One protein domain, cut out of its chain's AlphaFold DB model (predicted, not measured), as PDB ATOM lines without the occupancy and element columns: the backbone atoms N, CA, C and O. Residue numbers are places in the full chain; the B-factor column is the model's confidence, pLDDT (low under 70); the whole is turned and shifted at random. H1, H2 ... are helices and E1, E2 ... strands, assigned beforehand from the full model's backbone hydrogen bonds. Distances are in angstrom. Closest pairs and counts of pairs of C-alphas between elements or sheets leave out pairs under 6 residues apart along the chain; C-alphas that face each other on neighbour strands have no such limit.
ATOM      1  N   GLU A  32     114.665 179.758 191.294       59.03
ATOM      2  CA  GLU A  32     114.148 178.625 190.537       59.03
ATOM      3  C   GLU A  32     113.517 177.703 191.578       59.03
ATOM      4  O   GLU A  32     114.169 176.838 192.164       59.03
ATOM      5  N   ILE A  33     112.275 178.037 191.924       71.81
ATOM      6  CA  ILE A  33     111.432 177.292 192.836       71.81
ATOM      7  C   ILE A  33     111.075 176.012 192.094       71.81
ATOM      8  O   ILE A  33     110.734 176.042 190.912       71.81
ATOM      9  N   GLU A  34     111.201 174.892 192.797       80.12
ATOM     10  CA  GLU A  34     110.748 173.594 192.316       80.12
ATOM     11  C   GLU A  34     109.328 173.716 191.724       80.12
ATOM     12  O   GLU A  34     108.470 174.332 192.369       80.12
ATOM     13  N   PRO A  35     109.058 173.165 190.524       88.19
ATOM     14  CA  PRO A  35     107.729 173.246 189.936       88.19
ATOM     15  C   PRO A  35     106.668 172.717 190.903       88.19
ATOM     16  O   PRO A  35     106.864 171.684 191.547       88.19
ATOM     17  N   TRP A  36     105.529 173.404 190.998       88.44
ATOM     18  CA  TRP A  36     104.480 173.080 191.974       88.44
ATOM     19  C   TRP A  36     103.987 171.627 191.857       88.44
ATOM     20  O   TRP A  36     103.623 171.007 192.859       88.44
ATOM     21  N   TRP A  37     103.995 171.084 190.638       92.00
ATOM     22  CA  TRP A  37     103.531 169.740 190.324       92.00
ATOM     23  C   TRP A  37     104.504 168.650 190.785       92.00
ATOM     24  O   TRP A  37     104.074 167.517 191.002       92.00
ATOM     25  N   LEU A  38     105.794 168.957 190.986       92.62
ATOM     26  CA  LEU A  38     106.815 167.935 191.237       92.62
ATOM     27  C   LEU A  38     106.532 167.166 192.528       92.62
ATOM     28  O   LEU A  38     106.474 165.939 192.519       92.62
ATOM     29  N   ARG A  39     106.234 167.876 193.623       90.88
ATOM     30  CA  ARG A  39     105.830 167.255 194.900       90.88
ATOM     31  C   ARG A  39     104.488 166.550 194.834       90.88
ATOM     32  O   ARG A  39     104.239 165.650 195.631       90.88
ATOM     33  N   HIS A  40     103.619 166.964 193.916       92.25
ATOM     34  CA  HIS A  40     102.345 166.294 193.723       92.25
ATOM     35  C   HIS A  40     102.535 164.924 193.070       92.25
ATOM     36  O   HIS A  40     101.880 163.979 193.492       92.25
ATOM     37  N   VAL A  41     103.445 164.784 192.101       94.12
ATOM     38  CA  VAL A  41     103.643 163.514 191.379       94.12
ATOM     39  C   VAL A  41     104.684 162.602 192.035       94.12
ATOM     40  O   VAL A  41     104.475 161.389 192.156       94.12
ATOM     41  N   PHE A  42     105.771 163.195 192.529       94.94
ATOM     42  CA  PHE A  42     106.861 162.529 193.227       94.94
ATOM     43  C   PHE A  42     106.612 162.575 194.739       94.94
ATOM     44  O   PHE A  42     107.129 163.419 195.470       94.94
ATOM     45  N   ASN A  43     105.742 161.679 195.201       92.06
ATOM     46  CA  ASN A  43     105.293 161.612 196.587       92.06
ATOM     47  C   ASN A  43     105.341 160.177 197.119       92.06
ATOM     48  O   ASN A  43     105.559 159.227 196.371       92.06
ATOM     49  N   THR A  44     105.084 160.026 198.417       90.94
ATOM     50  CA  THR A  44     105.073 158.742 199.127       90.94
ATOM     51  C   THR A  44     103.681 158.111 199.257       90.94
ATOM     52  O   THR A  44     103.523 157.110 199.953       90.94
ATOM     53  N   ALA A  45     102.653 158.675 198.620       89.25
ATOM     54  CA  ALA A  45     101.302 158.130 198.660       89.25
ATOM     55  C   ALA A  45     101.197 156.862 197.797       89.25
ATOM     56  O   ALA A  45     101.797 156.776 196.728       89.25
ATOM     57  N   GLN A  46     100.386 155.896 198.236       87.50
ATOM     58  CA  GLN A  46     100.149 154.642 197.505       87.50
ATOM     59  C   GLN A  46      99.239 154.810 196.278       87.50
ATOM     60  O   GLN A  46      99.290 153.995 195.364       87.50
ATOM     61  N   ALA A  47      98.392 155.840 196.255       89.19
ATOM     62  CA  ALA A  47      97.512 156.117 195.122       89.19
ATOM     63  C   ALA A  47      98.257 156.886 194.023       89.19
ATOM     64  O   ALA A  47      99.106 157.731 194.323       89.19
ATOM     65  N   LEU A  48      97.902 156.627 192.761       92.75
ATOM     66  CA  LEU A  48      98.439 157.402 191.644       92.75
ATOM     67  C   LEU A  48      97.907 158.849 191.673       92.75
ATOM     68  O   LEU A  48      96.703 159.047 191.870       92.75
ATOM     69  N   PRO A  49      98.776 159.853 191.463       93.19
ATOM     70  CA  PRO A  49      98.374 161.241 191.256       93.19
ATOM     71  C   PRO A  49      97.515 161.386 189.995       93.19
ATOM     72  O   PRO A  49      97.786 160.740 188.983       93.19
ATOM     73  N   GLU A  50      96.506 162.253 190.040       93.12
ATOM     74  CA  GLU A  50      95.726 162.627 188.855       93.12
ATOM     75  C   GLU A  50      96.549 163.570 187.963       93.12
ATOM     76  O   GLU A  50      97.244 164.457 188.456       93.12
ATOM     77  N   ALA A  51      96.473 163.379 186.648       92.56
ATOM     78  CA  ALA A  51      97.275 164.102 185.664       92.56
ATOM     79  C   ALA A  51      96.488 165.182 184.904       92.56
ATOM     80  O   ALA A  51      97.072 165.926 184.122       92.56
ATOM     81  N   ASN A  52      95.175 165.314 185.121       88.62
ATOM     82  CA  ASN A  52      94.320 166.231 184.358       88.62
ATOM     83  C   ASN A  52      94.778 167.699 184.429       88.62
ATOM     84  O   ASN A  52      94.677 168.425 183.442       88.62
ATOM     85  N   SER A  53      95.307 168.137 185.576       89.62
ATOM     86  CA  SER A  53      95.888 169.477 185.737       89.62
ATOM     87  C   SER A  53      97.253 169.636 185.060       89.62
ATOM     88  O   SER A  53      97.649 170.760 184.773       89.62
ATOM     89  N   LEU A  54      97.954 168.534 184.781       91.94
ATOM     90  CA  LEU A  54      99.304 168.519 184.213       91.94
ATOM     91  C   LEU A  54      99.299 168.611 182.686       91.94
ATOM     92  O   LEU A  54     100.243 169.138 182.111       91.94
ATOM     93  N   LEU A  55      98.224 168.160 182.031       88.12
ATOM     94  CA  LEU A  55      98.089 168.179 180.566       88.12
ATOM     95  C   LEU A  55      98.167 169.587 179.954       88.12
ATOM     96  O   LEU A  55      98.460 169.728 178.774       88.12
ATOM     97  N   ASN A  56      97.882 170.624 180.745       87.00
ATOM     98  CA  ASN A  56      97.924 172.024 180.311       87.00
ATOM     99  C   ASN A  56      98.966 172.844 181.091       87.00
ATOM    100  O   ASN A  56      98.916 174.075 181.089       87.00
ATOM    101  N   GLU A  57      99.864 172.177 181.814       89.88
ATOM    102  CA  GLU A  57     100.882 172.842 182.619       89.88
ATOM    103  C   GLU A  57     101.977 173.419 181.717       89.88
ATOM    104  O   GLU A  57     102.563 172.709 180.913       89.88
ATOM    105  N   VAL A  58     102.311 174.701 181.886       81.38
ATOM    106  CA  VAL A  58     103.265 175.409 181.005       81.38
ATOM    107  C   VAL A  58     104.668 174.786 181.022       81.38
ATOM    108  O   VAL A  58     105.401 174.895 180.045       81.38
ATOM    109  N   GLY A  59     105.053 174.146 182.129       88.88
ATOM    110  CA  GLY A  59     106.348 173.477 182.277       88.88
ATOM    111  C   GLY A  59     106.385 172.026 181.797       88.88
ATOM    112  O   GLY A  59     107.400 171.364 182.016       88.88
ATOM    113  N   LEU A  60     105.293 171.521 181.216       95.75
ATOM    114  CA  LEU A  60     105.181 170.163 180.697       95.75
ATOM    115  C   LEU A  60     104.671 170.195 179.254       95.75
ATOM    116  O   LEU A  60     103.821 171.003 178.892       95.75
ATOM    117  N   PHE A  61     105.182 169.299 178.424       95.62
ATOM    118  CA  PHE A  61     104.740 169.136 177.046       95.62
ATOM    119  C   PHE A  61     104.570 167.659 176.719       95.62
ATOM    120  O   PHE A  61     105.264 166.806 177.269       95.62
ATOM    121  N   ASP A  62     103.632 167.358 175.827       95.56
ATOM    122  CA  ASP A  62     103.429 165.999 175.338       95.56
ATOM    123  C   ASP A  62     104.611 165.583 174.456       95.56
ATOM    124  O   ASP A  62     104.957 166.264 173.487       95.56
ATOM    125  N   CYS A  63     105.264 164.496 174.844       95.69
ATOM    126  CA  CYS A  63     106.430 163.932 174.174       95.69
ATOM    127  C   CYS A  63     106.257 162.434 173.885       95.69
ATOM    128  O   CYS A  63     107.229 161.765 173.530       95.69
ATOM    129  N   GLY A  64     105.044 161.901 174.067       92.62
ATOM    130  CA  GLY A  64     104.717 160.516 173.751       92.62
ATOM    131  C   GLY A  64     104.569 160.286 172.249       92.62
ATOM    132  O   GLY A  64     104.351 161.215 171.472       92.62
ATOM    133  N   GLU A  65     104.667 159.024 171.829       91.88
ATOM    134  CA  GLU A  65     104.286 158.634 170.461       91.88
ATOM    135  C   GLU A  65     102.770 158.776 170.246       91.88
ATOM    136  O   GLU A  65     102.316 159.113 169.152       91.88
ATOM    137  N   GLU A  66     102.002 158.540 171.310       92.50
ATOM    138  CA  GLU A  66     100.554 158.714 171.373       92.50
ATOM    139  C   GLU A  66     100.204 159.887 172.298       92.50
ATOM    140  O   GLU A  66     100.827 160.068 173.349       92.50
ATOM    141  N   GLU A  67      99.172 160.652 171.939       88.25
ATOM    142  CA  GLU A  67      98.737 161.809 172.725       88.25
ATOM    143  C   GLU A  67      98.353 161.422 174.163       88.25
ATOM    144  O   GLU A  67      97.672 160.423 174.416       88.25
ATOM    145  N   ALA A  68      98.750 162.265 175.115       87.69
ATOM    146  CA  ALA A  68      98.473 162.137 176.540       87.69
ATOM    147  C   ALA A  68      98.920 160.792 177.148       87.69
ATOM    148  O   ALA A  68      98.277 160.279 178.073       87.69
ATOM    149  N   THR A  69     100.032 160.236 176.652       94.12
ATOM    150  CA  THR A  69     100.692 159.048 177.227       94.12
ATOM    151  C   THR A  69     101.985 159.375 177.971       94.12
ATOM    152  O   THR A  69     102.312 158.693 178.943       94.12
ATOM    153  N   LEU A  70     102.695 160.436 177.576       96.94
ATOM    154  CA  LEU A  70     103.956 160.839 178.193       96.94
ATOM    155  C   LEU A  70     104.089 162.365 178.198       96.94
ATOM    156  O   LEU A  70     104.077 162.998 177.145       96.94
ATOM    157  N   LEU A  71     104.255 162.953 179.382       97.62
ATOM    158  CA  LEU A  71     104.591 164.372 179.521       97.62
ATOM    159  C   LEU A  71     106.064 164.529 179.883       97.62
ATOM    160  O   LEU A  71     106.534 163.896 180.824       97.62
ATOM    161  N   CYS A  72     106.768 165.413 179.190       97.75
ATOM    162  CA  CYS A  72     108.156 165.764 179.458       97.75
ATOM    163  C   CYS A  72     108.259 167.188 179.999       97.75
ATOM    164  O   CYS A  72     107.465 168.056 179.643       97.75
ATOM    165  N   SER A  73     109.267 167.444 180.827       96.94
ATOM    166  CA  SER A  73     109.667 168.792 181.228       96.94
ATOM    167  C   SER A  73     110.947 169.227 180.518       96.94
ATOM    168  O   SER A  73     111.778 168.402 180.134       96.94
ATOM    169  N   ASP A  74     111.171 170.539 180.465       95.56
ATOM    170  CA  ASP A  74     112.520 171.093 180.307       95.56
ATOM    171  C   ASP A  74     113.395 170.779 181.543       95.56
ATOM    172  O   ASP A  74     112.971 170.086 182.474       95.56
ATOM    173  N   GLU A  75     114.632 171.285 181.579       95.25
ATOM    174  CA  GLU A  75     115.503 171.144 182.750       95.25
ATOM    175  C   GLU A  75     114.886 171.851 183.967       95.25
ATOM    176  O   GLU A  75     114.703 173.070 183.980       95.25
ATOM    177  N   ILE A  76     114.617 171.085 185.024       94.06
ATOM    178  CA  ILE A  76     114.136 171.594 186.308       94.06
ATOM    179  C   ILE A  76     115.108 171.245 187.434       94.06
ATOM    180  O   ILE A  76     116.051 170.465 187.271       94.06
ATOM    181  N   LYS A  77     114.851 171.796 188.623       93.38
ATOM    182  CA  LYS A  77     115.574 171.443 189.845       93.38
ATOM    183  C   LYS A  77     114.787 170.464 190.702       93.38
ATOM    184  O   LYS A  77     113.742 170.811 191.244       93.38
ATOM    185  N   TYR A  78     115.365 169.288 190.921       93.62
ATOM    186  CA  TYR A  78     115.015 168.429 192.044       93.62
ATOM    187  C   TYR A  78     115.979 168.737 193.195       93.62
ATOM    188  O   TYR A  78     117.130 168.289 193.222       93.62
ATOM    189  N   TYR A  79     115.520 169.584 194.120       92.69
ATOM    190  CA  TYR A  79     116.358 170.276 195.101       92.69
ATOM    191  C   TYR A  79     117.492 171.081 194.448       92.69
ATOM    192  O   TYR A  79     117.286 172.194 193.973       92.69
ATOM    193  N   ASN A  80     118.706 170.539 194.465       90.44
ATOM    194  CA  ASN A  80     119.915 171.166 193.950       90.44
ATOM    195  C   ASN A  80     120.444 170.466 192.686       90.44
ATOM    196  O   ASN A  80     121.447 170.918 192.142       90.44
ATOM    197  N   GLU A  81     119.786 169.394 192.232       94.38
ATOM    198  CA  GLU A  81     120.166 168.655 191.029       94.38
ATOM    199  C   GLU A  81     119.296 169.055 189.845       94.38
ATOM    200  O   GLU A  81     118.073 169.154 189.956       94.38
ATOM    201  N   LYS A  82     119.952 169.264 188.704       95.19
ATOM    202  CA  LYS A  82     119.308 169.532 187.422       95.19
ATOM    203  C   LYS A  82     118.903 168.217 186.766       95.19
ATOM    204  O   LYS A  82     119.744 167.331 186.583       95.19
ATOM    205  N   VAL A  83     117.622 168.097 186.442       96.50
ATOM    206  CA  VAL A  83     117.024 166.892 185.862       96.50
ATOM    207  C   VAL A  83     115.996 167.264 184.799       96.50
ATOM    208  O   VAL A  83     115.364 168.314 184.886       96.50
ATOM    209  N   TYR A  84     115.809 166.375 183.832       97.62
ATOM    210  CA  TYR A  84     114.642 166.361 182.951       97.62
ATOM    211  C   TYR A  84     113.643 165.361 183.512       97.62
ATOM    212  O   TYR A  84     114.057 164.296 183.977       97.62
ATOM    213  N   VAL A  85     112.354 165.689 183.509       97.88
ATOM    214  CA  VAL A  85     111.320 164.814 184.064       97.88
ATOM    215  C   VAL A  85     110.427 164.275 182.966       97.88
ATOM    216  O   VAL A  85     109.997 165.022 182.097       97.88
ATOM    217  N   GLU A  86     110.113 162.990 183.056       98.19
ATOM    218  CA  GLU A  86     109.102 162.322 182.247       98.19
ATOM    219  C   GLU A  86     108.011 161.760 183.164       98.19
ATOM    220  O   GLU A  86     108.302 161.166 184.208       98.19
ATOM    221  N   LEU A  87     106.754 161.950 182.775       97.81
ATOM    222  CA  LEU A  87     105.566 161.477 183.474       97.81
ATOM    223  C   LEU A  87     104.798 160.542 182.546       97.81
ATOM    224  O   LEU A  87     104.162 160.992 181.594       97.81
ATOM    225  N   GLU A  88     104.859 159.247 182.825       97.00
ATOM    226  CA  GLU A  88     104.076 158.245 182.104       97.00
ATOM    227  C   GLU A  88     102.632 158.276 182.611       97.00
ATOM    228  O   GLU A  88     102.393 158.310 183.825       97.00
ATOM    229  N   LEU A  89     101.671 158.305 181.687       95.19
ATOM    230  CA  LEU A  89     100.253 158.463 181.988       95.19
ATOM    231  C   LEU A  89      99.466 157.176 181.720       95.19
ATOM    232  O   LEU A  89      99.727 156.438 180.775       95.19
ATOM    233  N   THR A  90      98.443 156.925 182.535       92.50
ATOM    234  CA  THR A  90      97.519 155.796 182.378       92.50
ATOM    235  C   THR A  90      96.079 156.212 182.660       92.50
ATOM    236  O   THR A  90      95.834 157.092 183.481       92.50
ATOM    237  N   ASP A  91      95.107 155.558 182.027       90.44
ATOM    238  CA  ASP A  91      93.682 155.713 182.362       90.44
ATOM    239  C   ASP A  91      93.266 154.856 183.573       90.44
ATOM    240  O   ASP A  91      92.168 154.998 184.112       90.44
ATOM    241  N   THR A  92      94.136 153.941 184.018       85.12
ATOM    242  CA  THR A  92      93.818 153.012 185.106       85.12
ATOM    243  C   THR A  92      94.154 153.628 186.454       85.12
ATOM    244  O   THR A  92      95.318 153.833 186.803       85.12
ATOM    245  N   LYS A  93      93.129 153.852 187.277       79.31
ATOM    246  CA  LYS A  93      93.330 154.236 188.670       79.31
ATOM    247  C   LYS A  93      93.873 153.042 189.457       79.31
ATOM    248  O   LYS A  93      93.182 152.040 189.605       79.31
ATOM    249  N   GLN A  94      95.063 153.165 190.039       69.94
ATOM    250  CA  GLN A  94      95.480 152.244 191.099       69.94
ATOM    251  C   GLN A  94      95.012 152.795 192.446       69.94
ATOM    252  O   GLN A  94      95.572 153.744 193.001       69.94
ATOM    253  N   THR A  95      93.951 152.200 192.974       58.56
ATOM    254  CA  THR A  95      93.664 152.195 194.408       58.56
ATOM    255  C   THR A  95      94.271 150.918 194.973       58.56
ATOM    256  O   THR A  95      94.145 149.877 194.343       58.56
ATOM    257  N   GLY A  96      94.925 150.959 196.137       54.06
ATOM    258  CA  GLY A  96      95.518 149.788 196.813       54.06
ATOM    259  C   GLY A  96      94.508 148.729 197.295       54.06
ATOM    260  O   GLY A  96      94.675 148.140 198.357       54.06
ATOM    261  N   LYS A  97      93.413 148.551 196.560       42.94
ATOM    262  CA  LYS A  97      92.349 147.585 196.750       42.94
ATOM    263  C   LYS A  97      91.780 147.274 195.366       42.94
ATOM    264  O   LYS A  97      91.435 148.200 194.631       42.94
ATOM    265  N   THR A  98      91.747 145.988 195.033       42.47
ATOM    266  CA  THR A  98      91.230 145.420 193.787       42.47
ATOM    267  C   THR A  98      89.760 145.791 193.609       42.47
ATOM    268  O   THR A  98      88.885 145.054 194.044       42.47
ATOM    269  N   ASP A  99      89.488 146.933 192.990       41.81
ATOM    270  CA  ASP A  99      88.163 147.242 192.472       41.81
ATOM    271  C   ASP A  99      88.280 147.321 190.949       41.81
ATOM    272  O   ASP A  99      88.804 148.268 190.363       41.81
ATOM    273  N   GLU A 100      87.832 146.233 190.332       46.53
ATOM    274  CA  GLU A 100      87.472 146.119 188.926       46.53
ATOM    275  C   GLU A 100      86.419 147.199 188.622       46.53
ATOM    276  O   GLU A 100      85.339 147.202 189.213       46.53
ATOM    277  N   ILE A 101      86.733 148.159 187.746       53.25
ATOM    278  CA  ILE A 101      85.761 149.166 187.308       53.25
ATOM    279  C   ILE A 101      85.558 149.051 185.804       53.25
ATOM    280  O   ILE A 101      86.429 149.359 184.993       53.25
ATOM    281  N   THR A 102      84.346 148.623 185.474       41.06
ATOM    282  CA  THR A 102      83.711 148.627 184.162       41.06
ATOM    283  C   THR A 102      83.707 150.040 183.576       41.06
ATOM    284  O   THR A 102      83.093 150.955 184.129       41.06
ATOM    285  N   VAL A 103      84.378 150.217 182.438       45.59
ATOM    286  CA  VAL A 103      84.367 151.464 181.665       45.59
ATOM    287  C   VAL A 103      82.973 151.643 181.063       45.59
ATOM    288  O   VAL A 103      82.543 150.851 180.231       45.59
ATOM    289  N   THR A 104      82.248 152.667 181.515       41.12
ATOM    290  CA  THR A 104      81.064 153.171 180.806       41.12
ATOM    291  C   THR A 104      81.530 154.338 179.946       41.12
ATOM    292  O   THR A 104      82.142 155.277 180.457       41.12
ATOM    293  N   GLU A 105      81.315 154.214 178.641       55.03
ATOM    294  CA  GLU A 105      81.733 155.160 177.609       55.03
ATOM    295  C   GLU A 105      81.143 156.564 177.855       55.03
ATOM    296  O   GLU A 105      80.042 156.699 178.388       55.03
ATOM    297  N   GLU A 106      81.890 157.592 177.433       49.31
ATOM    298  CA  GLU A 106      81.507 159.019 177.404       49.31
ATOM    299  C   GLU A 106      81.818 159.883 178.652       49.31
ATOM    300  O   GLU A 106      81.084 160.799 179.027       49.31
ATOM    301  N   LYS A 107      82.988 159.677 179.266       53.12
ATOM    302  CA  LYS A 107      83.655 160.688 180.108       53.12
ATOM    303  C   LYS A 107      85.095 160.836 179.629       53.12
ATOM    304  O   LYS A 107      85.741 159.819 179.401       53.12
ATOM    305  N   LEU A 108      85.585 162.074 179.481       57.78
ATOM    306  CA  LEU A 108      87.011 162.364 179.266       57.78
ATOM    307  C   LEU A 108      87.810 161.490 180.237       57.78
ATOM    308  O   LEU A 108      87.620 161.625 181.450       57.78
ATOM    309  N   SER A 109      88.592 160.542 179.717       73.81
ATOM    310  CA  SER A 109      89.233 159.549 180.569       73.81
ATOM    311  C   SER A 109      90.189 160.274 181.514       73.81
ATOM    312  O   SER A 109      91.047 161.052 181.096       73.81
ATOM    313  N   THR A 110      89.961 160.127 182.819       86.88
ATOM    314  CA  THR A 110      90.848 160.701 183.831       86.88
ATOM    315  C   THR A 110      92.204 160.023 183.694       86.88
ATOM    316  O   THR A 110      92.286 158.798 183.784       86.88
ATOM    317  N   LYS A 111      93.255 160.818 183.492       92.19
ATOM    318  CA  LYS A 111      94.627 160.322 183.384       92.19
ATOM    319  C   LYS A 111      95.281 160.342 184.760       92.19
ATOM    320  O   LYS A 111      95.043 161.244 185.563       92.19
ATOM    321  N   PHE A 112      96.142 159.373 185.018       94.12
ATOM    322  CA  PHE A 112      96.921 159.239 186.241       94.12
ATOM    323  C   PHE A 112      98.400 159.097 185.904       94.12
ATOM    324  O   PHE A 112      98.739 158.483 184.899       94.12
ATOM    325  N   VAL A 113      99.278 159.621 186.757       95.50
ATOM    326  CA  VAL A 113     100.731 159.484 186.587       95.50
ATOM    327  C   VAL A 113     101.179 158.123 187.121       95.50
ATOM    328  O   VAL A 113     101.273 157.954 188.339       95.50
ATOM    329  N   SER A 114     101.439 157.160 186.230       95.06
ATOM    330  CA  SER A 114     101.881 155.795 186.563       95.06
ATOM    331  C   SER A 114     103.349 155.750 186.985       95.06
ATOM    332  O   SER A 114     103.687 155.100 187.980       95.06
ATOM    333  N   VAL A 115     104.207 156.473 186.260       97.00
ATOM    334  CA  VAL A 115     105.656 156.501 186.475       97.00
ATOM    335  C   VAL A 115     106.177 157.932 186.395       97.00
ATOM    336  O   VAL A 115     105.768 158.704 185.533       97.00
ATOM    337  N   VAL A 116     107.101 158.278 187.290       97.94
ATOM    338  CA  VAL A 116     107.853 159.541 187.263       97.94
ATOM    339  C   VAL A 116     109.326 159.211 187.055       97.94
ATOM    340  O   VAL A 116     109.908 158.528 187.898       97.94
ATOM    341  N   ARG A 117     109.948 159.689 185.974       98.38
ATOM    342  CA  ARG A 117     111.379 159.486 185.693       98.38
ATOM    343  C   ARG A 117     112.120 160.807 185.729       98.38
ATOM    344  O   ARG A 117     111.718 161.747 185.061       98.38
ATOM    345  N   PHE A 118     113.210 160.878 186.486       98.19
ATOM    346  CA  PHE A 118     114.177 161.968 186.396       98.19
ATOM    347  C   PHE A 118     115.397 161.469 185.636       98.19
ATOM    348  O   PHE A 118     116.050 160.525 186.080       98.19
ATOM    349  N   ASN A 119     115.724 162.129 184.534       98.12
ATOM    350  CA  ASN A 119     116.850 161.806 183.674       98.12
ATOM    351  C   ASN A 119     117.930 162.891 183.788       98.12
ATOM    352  O   ASN A 119     117.648 164.091 183.740       98.12
ATOM    353  N   THR A 120     119.182 162.474 183.966       97.62
ATOM    354  CA  THR A 120     120.345 163.371 184.004       97.62
ATOM    355  C   THR A 120     121.630 162.629 183.631       97.62
ATOM    356  O   THR A 120     121.644 161.412 183.446       97.62
ATOM    357  N   ILE A 121     122.736 163.358 183.509       96.19
ATOM    358  CA  ILE A 121     124.040 162.787 183.160       96.19
ATOM    359  C   ILE A 121     124.739 162.281 184.422       96.19
ATOM    360  O   ILE A 121     124.829 162.970 185.443       96.19
ATOM    361  N   PHE A 122     125.309 161.082 184.338       93.44
ATOM    362  CA  PHE A 122     126.119 160.521 185.401       93.44
ATOM    363  C   PHE A 122     127.379 161.348 185.648       93.44
ATOM    364  O   PHE A 122     128.270 161.471 184.808       93.44
ATOM    365  N   ASN A 123     127.509 161.795 186.889       91.44
ATOM    366  CA  ASN A 123     128.784 162.054 187.527       91.44
ATOM    367  C   ASN A 123     128.671 161.650 189.008       91.44
ATOM    368  O   ASN A 123     127.572 161.535 189.557       91.44
ATOM    369  N   ALA A 124     129.809 161.418 189.667       90.50
ATOM    370  CA  ALA A 124     129.817 160.923 191.045       90.50
ATOM    371  C   ALA A 124     129.118 161.875 192.035       90.50
ATOM    372  O   ALA A 124     128.536 161.414 193.022       90.50
ATOM    373  N   HIS A 125     129.160 163.185 191.771       93.25
ATOM    374  CA  HIS A 125     128.498 164.187 192.595       93.25
ATOM    375  C   HIS A 125     126.975 164.086 192.457       93.25
ATOM    376  O   HIS A 125     126.312 163.815 193.455       93.25
ATOM    377  N   THR A 126     126.439 164.169 191.239       94.06
ATOM    378  CA  THR A 126     124.997 164.060 190.965       94.06
ATOM    379  C   THR A 126     124.420 162.743 191.465       94.06
ATOM    380  O   THR A 126     123.389 162.746 192.129       94.06
ATOM    381  N   TYR A 127     125.114 161.615 191.274       93.94
ATOM    382  CA  TYR A 127     124.663 160.334 191.829       93.94
ATOM    383  C   TYR A 127     124.523 160.384 193.358       93.94
ATOM    384  O   TYR A 127     123.499 159.983 193.909       93.94
ATOM    385  N   THR A 128     125.529 160.925 194.052       93.88
ATOM    386  CA  THR A 128     125.507 161.066 195.515       93.88
ATOM    387  C   THR A 128     124.399 162.016 195.974       93.88
ATOM    388  O   THR A 128     123.727 161.746 196.971       93.88
ATOM    389  N   MET A 129     124.178 163.108 195.243       96.50
ATOM    390  CA  MET A 129     123.152 164.093 195.572       96.50
ATOM    391  C   MET A 129     121.739 163.562 195.336       96.50
ATOM    392  O   MET A 129     120.894 163.737 196.209       96.50
ATOM    393  N   LEU A 130     121.488 162.816 194.257       96.62
ATOM    394  CA  LEU A 130     120.207 162.133 194.050       96.62
ATOM    395  C   LEU A 130     119.910 161.150 195.192       96.62
ATOM    396  O   LEU A 130     118.813 161.162 195.745       96.62
ATOM    397  N   GLN A 131     120.900 160.368 195.632       96.06
ATOM    398  CA  GLN A 131     120.739 159.506 196.808       96.06
ATOM    399  C   GLN A 131     120.462 160.298 198.099       96.06
ATOM    400  O   GLN A 131     119.750 159.823 198.984       96.06
ATOM    401  N   ALA A 132     121.064 161.476 198.274       96.38
ATOM    402  CA  ALA A 132     120.810 162.331 199.433       96.38
ATOM    403  C   ALA A 132     119.397 162.937 199.391       96.38
ATOM    404  O   ALA A 132     118.724 162.985 200.422       96.38
ATOM    405  N   ASN A 133     118.933 163.335 198.209       96.44
ATOM    406  CA  ASN A 133     117.596 163.876 197.989       96.44
ATOM    407  C   ASN A 133     116.514 162.820 198.243       96.44
ATOM    408  O   ASN A 133     115.568 163.101 198.973       96.44
ATOM    409  N   LEU A 134     116.727 161.574 197.806       96.50
ATOM    410  CA  LEU A 134     115.849 160.453 198.159       96.50
ATOM    411  C   LEU A 134     115.713 160.265 199.674       96.50
ATOM    412  O   LEU A 134     114.605 160.098 200.182       96.50
ATOM    413  N   ARG A 135     116.822 160.352 200.420       94.31
ATOM    414  CA  ARG A 135     116.777 160.289 201.892       94.31
ATOM    415  C   ARG A 135     116.031 161.470 202.499       94.31
ATOM    416  O   ARG A 135     115.325 161.291 203.489       94.31
ATOM    417  N   ARG A 136     116.181 162.668 201.925       94.31
ATOM    418  CA  ARG A 136     115.435 163.859 202.356       94.31
ATOM    419  C   ARG A 136     113.926 163.676 202.152       94.31
ATOM    420  O   ARG A 136     113.165 164.119 203.005       94.31
ATOM    421  N   ASP A 137     113.530 162.951 201.111       93.44
ATOM    422  CA  ASP A 137     112.138 162.573 200.830       93.44
ATOM    423  C   ASP A 137     111.641 161.361 201.638       93.44
ATOM    424  O   ASP A 137     110.504 160.921 201.478       93.44
ATOM    425  N   GLY A 138     112.461 160.829 202.551       92.94
ATOM    426  CA  GLY A 138     112.084 159.729 203.440       92.94
ATOM    427  C   GLY A 138     112.237 158.335 202.829       92.94
ATOM    428  O   GLY A 138     111.855 157.349 203.468       92.94
ATOM    429  N   PHE A 139     112.821 158.223 201.635       94.81
ATOM    430  CA  PHE A 139     113.171 156.935 201.051       94.81
ATOM    431  C   PHE A 139     114.439 156.362 201.691       94.81
ATOM    432  O   PHE A 139     115.432 157.054 201.931       94.81
ATOM    433  N   VAL A 140     114.421 155.054 201.920       94.25
ATOM    434  CA  VAL A 140     115.531 154.279 202.471       94.25
ATOM    435  C   VAL A 140     115.919 153.202 201.469       94.25
ATOM    436  O   VAL A 140     115.057 152.507 200.923       94.25
ATOM    437  N   ILE A 141     117.221 153.063 201.228       95.75
ATOM    438  CA  ILE A 141     117.769 152.047 200.329       95.75
ATOM    439  C   ILE A 141     117.474 150.640 200.861       95.75
ATOM    440  O   ILE A 141     117.731 150.335 202.023       95.75
ATOM    441  N   GLN A 142     116.928 149.795 199.994       95.56
ATOM    442  CA  GLN A 142     116.572 148.405 200.282       95.56
ATOM    443  C   GLN A 142     117.599 147.440 199.698       95.56
ATOM    444  O   GLN A 142     117.956 146.441 200.317       95.56
ATOM    445  N   SER A 143     118.095 147.745 198.502       96.38
ATOM    446  CA  SER A 143     119.097 146.934 197.825       96.38
ATOM    447  C   SER A 143     119.873 147.748 196.801       96.38
ATOM    448  O   SER A 143     119.418 148.797 196.333       96.38
ATOM    449  N   THR A 193     109.835 153.739 201.126       88.50
ATOM    450  CA  THR A 193     109.477 154.268 202.445       88.50
ATOM    451  C   THR A 193     109.493 153.089 203.414       88.50
ATOM    452  O   THR A 193     108.814 152.098 203.187       88.50
ATOM    453  N   GLY A 194     110.319 153.127 204.466       72.44
ATOM    454  CA  GLY A 194     110.747 151.939 205.236       72.44
ATOM    455  C   GLY A 194     109.678 151.064 205.928       72.44
ATOM    456  O   GLY A 194     110.043 150.229 206.752       72.44
ATOM    457  N   LYS A 195     108.385 151.256 205.653       67.31
ATOM    458  CA  LYS A 195     107.262 150.440 206.134       67.31
ATOM    459  C   LYS A 195     106.362 149.899 205.019       67.31
ATOM    460  O   LYS A 195     105.686 148.905 205.263       67.31
ATOM    461  N   ASP A 196     106.358 150.517 203.838       68.38
ATOM    462  CA  ASP A 196     105.381 150.232 202.787       68.38
ATOM    463  C   ASP A 196     106.042 149.578 201.577       68.38
ATOM    464  O   ASP A 196     107.201 149.841 201.258       68.38
ATOM    465  N   SER A 197     105.291 148.730 200.874       76.12
ATOM    466  CA  SER A 197     105.737 148.105 199.625       76.12
ATOM    467  C   SER A 197     105.740 149.067 198.428       76.12
ATOM    468  O   SER A 197     106.315 148.739 197.391       76.12
ATOM    469  N   SER A 198     105.108 150.236 198.560       82.12
ATOM    470  CA  SER A 198     104.846 151.195 197.484       82.12
ATOM    471  C   SER A 198     104.680 152.611 198.066       82.12
ATOM    472  O   SER A 198     104.090 152.733 199.145       82.12
ATOM    473  N   PRO A 199     105.143 153.681 197.392       89.94
ATOM    474  CA  PRO A 199     105.856 153.691 196.112       89.94
ATOM    475  C   PRO A 199     107.294 153.165 196.221       89.94
ATOM    476  O   PRO A 199     107.940 153.266 197.268       89.94
ATOM    477  N   LYS A 200     107.807 152.634 195.108       94.12
ATOM    478  CA  LYS A 200     109.209 152.230 194.956       94.12
ATOM    479  C   LYS A 200     109.936 153.231 194.079       94.12
ATOM    480  O   LYS A 200     109.374 153.744 193.116       94.12
ATOM    481  N   VAL A 201     111.205 153.459 194.399       97.25
ATOM    482  CA  VAL A 201     112.113 154.228 193.555       97.25
ATOM    483  C   VAL A 201     113.286 153.362 193.125       97.25
ATOM    484  O   VAL A 201     113.933 152.720 193.955       97.25
ATOM    485  N   ARG A 202     113.598 153.372 191.831       97.62
ATOM    486  CA  ARG A 202     114.824 152.805 191.270       97.62
ATOM    487  C   ARG A 202     115.744 153.934 190.841       97.62
ATOM    488  O   ARG A 202     115.362 154.765 190.033       97.62
ATOM    489  N   LEU A 203     116.965 153.951 191.368       97.75
ATOM    490  CA  LEU A 203     118.029 154.819 190.873       97.75
ATOM    491  C   LEU A 203     119.006 153.965 190.065       97.75
ATOM    492  O   LEU A 203     119.718 153.123 190.622       97.75
ATOM    493  N   LEU A 204     118.984 154.191 188.759       96.75
ATOM    494  CA  LEU A 204     119.678 153.459 187.714       96.75
ATOM    495  C   LEU A 204     120.834 154.309 187.194       96.75
ATOM    496  O   LEU A 204     120.692 155.514 186.988       96.75
ATOM    497  N   ARG A 205     121.978 153.671 186.975       94.38
ATOM    498  CA  ARG A 205     123.075 154.204 186.175       94.38
ATOM    499  C   ARG A 205     123.332 153.215 185.056       94.38
ATOM    500  O   ARG A 205     123.632 152.059 185.342       94.38
ATOM    501  N   GLU A 206     123.249 153.695 183.829       92.62
ATOM    502  CA  GLU A 206     123.516 152.920 182.621       92.62
ATOM    503  C   GLU A 206     124.497 153.724 181.773       92.62
ATOM    504  O   GLU A 206     124.165 154.782 181.229       92.62
ATOM    505  N   GLY A 207     125.759 153.290 181.743       90.25
ATOM    506  CA  GLY A 207     126.832 154.067 181.122       90.25
ATOM    507  C   GLY A 207     126.971 155.480 181.714       90.25
ATOM    508  O   GLY A 207     127.437 155.658 182.847       90.25
ATOM    509  N   SER A 208     126.619 156.490 180.912       92.00
ATOM    510  CA  SER A 208     126.665 157.916 181.265       92.00
ATOM    511  C   SER A 208     125.318 158.498 181.690       92.00
ATOM    512  O   SER A 208     125.250 159.696 181.947       92.00
ATOM    513  N   THR A 209     124.262 157.695 181.750       94.88
ATOM    514  CA  THR A 209     122.911 158.157 182.084       94.88
ATOM    515  C   THR A 209     122.573 157.783 183.518       94.88
ATOM    516  O   THR A 209     122.910 156.695 183.985       94.88
ATOM    517  N   LEU A 210     121.926 158.705 184.228       97.06
ATOM    518  CA  LEU A 210     121.264 158.461 185.499       97.06
ATOM    519  C   LEU A 210     119.762 158.618 185.323       97.06
ATOM    520  O   LEU A 210     119.306 159.677 184.893       97.06
ATOM    521  N   THR A 211     119.024 157.596 185.742       98.25
ATOM    522  CA  THR A 211     117.563 157.603 185.747       98.25
ATOM    523  C   THR A 211     117.066 157.280 187.146       98.25
ATOM    524  O   THR A 211     117.426 156.260 187.732       98.25
ATOM    525  N   LEU A 212     116.249 158.166 187.704       98.25
ATOM    526  CA  LEU A 212     115.542 157.955 188.959       98.25
ATOM    527  C   LEU A 212     114.064 157.758 188.632       98.25
ATOM    528  O   LEU A 212     113.402 158.690 188.202       98.25
ATOM    529  N   GLU A 213     113.563 156.546 188.819       98.06
ATOM    530  CA  GLU A 213     112.216 156.134 188.433       98.06
ATOM    531  C   GLU A 213     111.379 155.837 189.677       98.06
ATOM    532  O   GLU A 213     111.729 154.946 190.448       98.06
ATOM    533  N   LEU A 214     110.278 156.562 189.875       97.12
ATOM    534  CA  LEU A 214     109.269 156.282 190.895       97.12
ATOM    535  C   LEU A 214     108.056 155.623 190.252       97.12
ATOM    536  O   LEU A 214     107.465 156.179 189.329       97.12
ATOM    537  N   PHE A 215     107.644 154.483 190.796       94.44
ATOM    538  CA  PHE A 215     106.442 153.765 190.378       94.44
ATOM    539  C   PHE A 215     105.719 153.169 191.586       94.44
ATOM    540  O   PHE A 215     106.264 153.056 192.690       94.44
ATOM    541  N   ARG A 216     104.459 152.793 191.371       90.12
ATOM    542  CA  ARG A 216     103.608 152.174 192.387       90.12
ATOM    543  C   ARG A 216     103.236 150.776 191.920       90.12
ATOM    544  O   ARG A 216     102.697 150.597 190.833       90.12
TER     545      ARG A 216
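This is residues 32 to 143 and 193 to 216 of the 219 residues of an uncharacterized protein of Vibrio sp. 99-70-13A1 (UniProt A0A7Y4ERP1). Look for one strongly twisted antiparallel sheet of seven strands, with helix H2 and short H1 packed on the same face and a long loop, residues 91 to 111, between E4 and E5, of which residues 102 to 107 stick out free. Strand E6 follows H2 and lies near E7 at the sheet's edge. The printed part has 136 residues, under half of them in its two named helices and eight named strands; along the chain H1 comes first, strands E1 to E5 follow, then H2, then strands E6 to E8; the sheet is branched, E4 having E2, E3 and E5 as neighbours, and the class is mixed, helices and strands. It is compact, with a radius of gyration of the C-alphas of 15.6 A and spans of 50 by 35 by 29 A.

Find C-alpha 38 at (106.815, 167.935, 191.237), where H1, residues 38 to 41, begins. E1 is residues 60 to 62, E2 residues 70 to 73 and E3 residues 76 to 78. E4, residues 81 to 90, runs 27.4 A, and E5, residues 112 to 121, runs 27.5 A from C-alpha 112 at (96.921, 159.239, 186.241). H2, residues 124 to 136, is 18.5 A long, and E6 is residues 139 to 143. E7, residues 200 to 206, measures 18.9 A, and E8, residues 209 to 215, measures 19.0 A, ending at C-alpha 215 (106.442, 153.765, 190.378).

Begin at E4: E2 and E3 lie on one side of it, E5 on the other side. E3 E4 E5 form a meander, each strand the antiparallel neighbour of the one before; look at N 76 and O 83, 2.9 A, and at N 86 and O 117, 2.9 A. E2 pairs antiparallel with E4, with N 73 and O 85 at 2.8 A, and runs on into E3 at 92 degrees. E1 and E2 form a hairpin, with N 61 and O 72 at 2.9 A. E8 is antiparallel to E5, with N 118 and O 212 at 2.8 A, and makes a hairpin with E7, with N 202 and O 213 at 2.8 A. H1 is on the sheet, over E4, at a height of 7.3 A. H2 is on the same face at a height of 8.5 A, over E5 and along the strands at 13 degrees on the local plane; it is only just not over E8, on which 2 of its C-alphas fall. Its closest C-alphas to E4 are those of Thr 126 and Glu 81, 6.7 A apart. E6 pairs with no named strand; E6 and E7 are near each other, with 9 pairs of C-alphas within 10 A. Every O i to N i+4 pair of H2 is within hydrogen-bond range; H1 is too short for such a pair.

The two C-alphas farthest apart are those of Thr 104 and Ala 124, at 50.4 A. Residues 144 to 192 are not printed, and C-alphas 143 and 193 are 12.9 A apart across the cut. The links H1 to E1 and E4 to E5 are long. Mean pLDDT of the printed part is 87.4; look for values under 70 at residue 32, residues 94 to 108 and residues 195 to 196.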